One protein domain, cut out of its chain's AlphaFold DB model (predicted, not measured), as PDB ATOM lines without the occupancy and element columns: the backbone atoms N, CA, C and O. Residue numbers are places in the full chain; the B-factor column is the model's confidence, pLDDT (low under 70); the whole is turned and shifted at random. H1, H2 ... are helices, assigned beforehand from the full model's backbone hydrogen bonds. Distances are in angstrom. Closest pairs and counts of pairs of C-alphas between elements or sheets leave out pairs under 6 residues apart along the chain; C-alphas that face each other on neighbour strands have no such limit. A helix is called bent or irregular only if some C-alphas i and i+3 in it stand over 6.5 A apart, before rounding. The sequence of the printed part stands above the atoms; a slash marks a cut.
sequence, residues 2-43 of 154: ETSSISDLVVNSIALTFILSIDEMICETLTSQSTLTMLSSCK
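AT A GLANCE: This is residues 2 to 43 of the 154 residues of the protein "Hypothetical protein" of Symbiodinium sp. CCMP2592 (UniProt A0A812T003). One long helix, H1, makes nearly the whole length of this shape, and a short helix, H2, turns off sharply at its far end, so that the two meet near their ends as an L with one long and one short arm. There is no second layer: most of H1 stands free, and H1 has a kink of 26 degrees near residue 24. The printed part has 42 residues, with two named helices in the order H1, H2 and no named strand; the class is all helix. The whole is extended, with a radius of gyration of the C-alphas of 16.5 A and spans of 51 by 21 by 6 A.

HOW THE PARTS SIT: H1, residues 2 to 30, is joined by a tight link of 2 residues to H2, residues 33 to 41. The two helices are close but not clearly touching, with 1 pair of C-alphas within 8 A, those of Glu 28 and Leu 36, 7.9 A apart. Their lines stand at a steep tilt of 68 degrees, only just short of about perpendicular, and they run opposite ways. Their centres are 26.7 A apart. In H2 every O i to N i+4 pair is within hydrogen-bond range; in H1 22 of 25 are.

IN THESE COORDINATES: H1 begins at C-alpha 2, (163.157, 163.819, 72.550), and ends at C-alpha 30, (121.857, 152.997, 76.929), 42.9 A from first to last C-alpha. It is neither bent nor irregular, but only just: C-alphas 20 and 23 are 6.5 A apart. H2 measures 12.3 A from C-alpha 33 to C-alpha 41, the latter at (117.064, 167.021, 87.828).

THE WHOLE: The two C-alphas farthest apart are those of Glu 2 and Ser 34, 51.2 A. Residues 2 to 26, 29 to 34 and 37 to 43 stand free. The printed part has no cut. The mean pLDDT of the printed part is 86.3, and residues 2 to 4 are under 70.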
ATOM      1  N   GLU A   2     164.183 162.959  71.915       57.28
ATOM      2  CA  GLU A   2     163.157 163.819  72.550       57.28
ATOM      3  C   GLU A   2     161.744 163.708  71.929       57.28
ATOM      4  O   GLU A   2     160.737 163.813  72.620       57.28
ATOM      5  N   THR A   3     161.634 163.445  70.621       66.69
ATOM      6  CA  THR A   3     160.342 163.382  69.915       66.69
ATOM      7  C   THR A   3     159.503 162.142  70.224       66.69
ATOM      8  O   THR A   3     158.285 162.224  70.097       66.69
ATOM      9  N   SER A   4     160.106 161.023  70.657       69.62
ATOM     10  CA  SER A   4     159.329 159.827  71.025       69.62
ATOM     11  C   SER A   4     158.635 159.997  72.378       69.62
ATOM     12  O   SER A   4     157.501 159.575  72.550       69.62
ATOM     13  N   SER A   5     159.272 160.704  73.318       78.19
ATOM     14  CA  SER A   5     158.672 161.031  74.618       78.19
ATOM     15  C   SER A   5     157.435 161.924  74.472       78.19
ATOM     16  O   SER A   5     156.444 161.722  75.170       78.19
ATOM     17  N   ILE A   6     157.478 162.890  73.550       82.38
ATOM     18  CA  ILE A   6     156.358 163.804  73.303       82.38
ATOM     19  C   ILE A   6     155.205 163.070  72.610       82.38
ATOM     20  O   ILE A   6     154.053 163.261  72.995       82.38
ATOM     21  N   SER A   7     155.490 162.205  71.627       85.81
ATOM     22  CA  SER A   7     154.441 161.409  70.978       85.81
ATOM     23  C   SER A   7     153.749 160.466  71.958       85.81
ATOM     24  O   SER A   7     152.527 160.364  71.923       85.81
ATOM     25  N   ASP A   8     154.498 159.841  72.868       87.06
ATOM     26  CA  ASP A   8     153.931 158.923  73.859       87.06
ATOM     27  C   ASP A   8     153.015 159.653  74.848       87.06
ATOM     28  O   ASP A   8     151.939 159.157  75.187       87.06
ATOM     29  N   LEU A   9     153.392 160.866  75.264       88.81
ATOM     30  CA  LEU A   9     152.574 161.689  76.153       88.81
ATOM     31  C   LEU A   9     151.278 162.127  75.455       88.81
ATOM     32  O   LEU A   9     150.201 161.984  76.025       88.81
ATOM     33  N   VAL A  10     151.361 162.567  74.195       90.25
ATOM     34  CA  VAL A  10     150.185 162.953  73.397       90.25
ATOM     35  C   VAL A  10     149.244 161.769  73.178       90.25
ATOM     36  O   VAL A  10     148.038 161.904  73.376       90.25
ATOM     37  N   VAL A  11     149.774 160.598  72.817       91.69
ATOM     38  CA  VAL A  11     148.965 159.385  72.618       91.69
ATOM     39  C   VAL A  11     148.286 158.970  73.922       91.69
ATOM     40  O   VAL A  11     147.102 158.639  73.908       91.69
ATOM     41  N   ASN A  12     148.988 159.047  75.053       89.31
ATOM     42  CA  ASN A  12     148.421 158.710  76.355       89.31
ATOM     43  C   ASN A  12     147.343 159.717  76.799       89.31
ATOM     44  O   ASN A  12     146.286 159.320  77.283       89.31
ATOM     45  N   SER A  13     147.552 161.017  76.567       91.88
ATOM     46  CA  SER A  13     146.536 162.042  76.837       91.88
ATOM     47  C   SER A  13     145.283 161.855  75.978       91.88
ATOM     48  O   SER A  13     144.178 161.930  76.505       91.88
ATOM     49  N   ILE A  14     145.434 161.546  74.685       92.50
ATOM     50  CA  ILE A  14     144.296 161.276  73.791       92.50
ATOM     51  C   ILE A  14     143.571 159.991  74.207       92.50
ATOM     52  O   ILE A  14     142.341 159.965  74.232       92.50
ATOM     53  N   ALA A  15     144.309 158.942  74.576       91.94
ATOM     54  CA  ALA A  15     143.728 157.694  75.061       91.94
ATOM     55  C   ALA A  15     142.930 157.904  76.357       91.94
ATOM     56  O   ALA A  15     141.831 157.371  76.487       91.94
ATOM     57  N   LEU A  16     143.438 158.722  77.285       90.69
ATOM     58  CA  LEU A  16     142.738 159.055  78.523       90.69
ATOM     59  C   LEU A  16     141.448 159.838  78.246       90.69
ATOM     60  O   LEU A  16     140.403 159.481  78.778       90.69
ATOM     61  N   THR A  17     141.495 160.862  77.389       90.88
ATOM     62  CA  THR A  17     140.296 161.626  77.002       90.88
ATOM     63  C   THR A  17     139.266 160.741  76.310       90.88
ATOM     64  O   THR A  17     138.078 160.863  76.588       90.88
ATOM     65  N   PHE A  18     139.706 159.813  75.457       90.94
ATOM     66  CA  PHE A  18     138.807 158.842  74.844       90.94
ATOM     67  C   PHE A  18     138.145 157.951  75.903       90.94
ATOM     68  O   PHE A  18     136.921 157.860  75.921       90.94
ATOM     69  N   ILE A  19     138.916 157.367  76.827       91.62
ATOM     70  CA  ILE A  19     138.382 156.510  77.902       91.62
ATOM     71  C   ILE A  19     137.382 157.269  78.784       91.62
ATOM     72  O   ILE A  19     136.330 156.722  79.102       91.62
ATOM     73  N   LEU A  20     137.679 158.525  79.125       90.44
ATOM     74  CA  LEU A  20     136.803 159.392  79.922       90.44
ATOM     75  C   LEU A  20     135.555 159.883  79.174       90.44
ATOM     76  O   LEU A  20     134.709 160.496  79.797       90.44
ATOM     77  N   SER A  21     135.455 159.669  77.860       92.44
ATOM     78  CA  SER A  21     134.269 160.039  77.067       92.44
ATOM     79  C   SER A  21     133.336 158.855  76.787       92.44
ATOM     80  O   SER A  21     132.219 159.025  76.297       92.44
ATOM     81  N   ILE A  22     133.797 157.629  77.058       93.50
ATOM     82  CA  ILE A  22     133.023 156.412  76.795       93.50
ATOM     83  C   ILE A  22     131.832 156.309  77.749       93.50
ATOM     84  O   ILE A  22     130.765 155.866  77.335       93.50
ATOM     85  N   ASP A  23     131.983 156.702  79.010       88.94
ATOM     86  CA  ASP A  23     130.908 156.655  80.002       88.94
ATOM     87  C   ASP A  23     129.767 157.629  79.673       88.94
ATOM     88  O   ASP A  23     128.603 157.232  79.737       88.94
ATOM     89  N   GLU A  24     130.079 158.845  79.225       87.94
ATOM     90  CA  GLU A  24     129.095 159.814  78.727       87.94
ATOM     91  C   GLU A  24     128.332 159.255  77.516       87.94
ATOM     92  O   GLU A  24     127.099 159.267  77.495       87.94
ATOM     93  N   MET A  25     129.046 158.659  76.553       89.75
ATOM     94  CA  MET A  25     128.454 158.045  75.355       89.75
ATOM     95  C   MET A  25     127.569 156.833  75.687       89.75
ATOM     96  O   MET A  25     126.488 156.653  75.117       89.75
ATOM     97  N   ILE A  26     128.010 155.984  76.617       89.75
ATOM     98  CA  ILE A  26     127.233 154.841  77.105       89.75
ATOM     99  C   ILE A  26     125.978 155.337  77.825       89.75
ATOM    100  O   ILE A  26     124.894 154.794  77.607       89.75
ATOM    101  N   CYS A  27     126.100 156.373  78.655       85.44
ATOM    102  CA  CYS A  27     124.973 156.937  79.382       85.44
ATOM    103  C   CYS A  27     123.949 157.560  78.422       85.44
ATOM    104  O   CYS A  27     122.756 157.332  78.592       85.44
ATOM    105  N   GLU A  28     124.380 158.259  77.371       87.31
ATOM    106  CA  GLU A  28     123.474 158.838  76.371       87.31
ATOM    107  C   GLU A  28     122.740 157.767  75.544       87.31
ATOM    108  O   GLU A  28     121.556 157.916  75.240       87.31
ATOM    109  N   THR A  29     123.415 156.665  75.203       89.81
ATOM    110  CA  THR A  29     122.863 155.637  74.302       89.81
ATOM    111  C   THR A  29     122.074 154.535  75.005       89.81
ATOM    112  O   THR A  29     121.088 154.047  74.450       89.81
ATOM    113  N   LEU A  30     122.481 154.116  76.207       89.06
ATOM    114  CA  LEU A  30     121.857 152.997  76.929       89.06
ATOM    115  C   LEU A  30     120.794 153.434  77.942       89.06
ATOM    116  O   LEU A  30     120.081 152.587  78.487       89.06
ATOM    117  N   THR A  31     120.659 154.734  78.200       90.69
ATOM    118  CA  THR A  31     119.732 155.248  79.209       90.69
ATOM    119  C   THR A  31     118.426 155.724  78.580       90.69
ATOM    120  O   THR A  31     118.398 156.362  77.532       90.69
ATOM    121  N   SER A  32     117.299 155.434  79.234       90.12
ATOM    122  CA  SER A  32     115.995 155.933  78.783       90.12
ATOM    123  C   SER A  32     115.867 157.447  79.000       90.12
ATOM    124  O   SER A  32     116.378 157.981  79.986       90.12
ATOM    125  N   GLN A  33     115.096 158.141  78.153       87.44
ATOM    126  CA  GLN A  33     114.901 159.591  78.303       87.44
ATOM    127  C   GLN A  33     114.291 160.002  79.652       87.44
ATOM    128  O   GLN A  33     114.587 161.072  80.185       87.44
ATOM    129  N   SER A  34     113.477 159.131  80.256       86.31
ATOM    130  CA  SER A  34     112.957 159.358  81.607       86.31
ATOM    131  C   SER A  34     114.082 159.404  82.643       86.31
ATOM    132  O   SER A  34     114.063 160.239  83.544       86.31
ATOM    133  N   THR A  35     115.066 158.518  82.518       85.62
ATOM    134  CA  THR A  35     116.202 158.432  83.437       85.62
ATOM    135  C   THR A  35     117.167 159.599  83.232       85.62
ATOM    136  O   THR A  35     117.613 160.170  84.221       85.62
ATOM    137  N   LEU A  36     117.409 160.031  81.987       86.44
ATOM    138  CA  LEU A  36     118.189 161.247  81.696       86.44
ATOM    139  C   LEU A  36     117.520 162.499  82.281       86.44
ATOM    140  O   LEU A  36     118.178 163.331  82.901       86.44
ATOM    141  N   THR A  37     116.193 162.596  82.173       88.56
ATOM    142  CA  THR A  37     115.426 163.692  82.786       88.56
ATOM    143  C   THR A  37     115.568 163.684  84.311       88.56
ATOM    144  O   THR A  37     115.797 164.734  84.914       88.56
ATOM    145  N   MET A  38     115.499 162.511  84.949       85.69
ATOM    146  CA  MET A  38     115.733 162.385  86.392       85.69
ATOM    147  C   MET A  38     117.167 162.763  86.778       85.69
ATOM    148  O   MET A  38     117.342 163.519  87.729       85.69
ATOM    149  N   LEU A  39     118.167 162.302  86.023       84.56
ATOM    150  CA  LEU A  39     119.579 162.595  86.270       84.56
ATOM    151  C   LEU A  39     119.879 164.094  86.120       84.56
ATOM    152  O   LEU A  39     120.528 164.671  86.979       84.56
ATOM    153  N   SER A  40     119.325 164.753  85.098       83.25
ATOM    154  CA  SER A  40     119.448 166.212  84.918       83.25
ATOM    155  C   SER A  40     118.729 167.028  86.001       83.25
ATOM    156  O   SER A  40     119.039 168.197  86.217       83.25
ATOM    157  N   SER A  41     117.768 166.412  86.696       83.00
ATOM    158  CA  SER A  41     117.064 167.021  87.828       83.00
ATOM    159  C   SER A  41     117.809 166.831  89.154       83.00
ATOM    160  O   SER A  41     117.456 167.475  90.147       83.00
ATOM    161  N   CYS A  42     118.823 165.960  89.195       84.69
ATOM    162  CA  CYS A  42     119.699 165.829  90.349       84.69
ATOM    163  C   CYS A  42     120.546 167.097  90.466       84.69
ATOM    164  O   CYS A  42     121.341 167.421  89.590       84.69
ATOM    165  N   LYS A  43     120.355 167.832  91.561       76.81
ATOM    166  CA  LYS A  43     121.240 168.935  91.927       76.81
ATOM    167  C   LYS A  43     122.460 168.366  92.625       76.81
ATOM    168  O   LYS A  43     122.319 167.427  93.414       76.81
TER     169      LYS A  43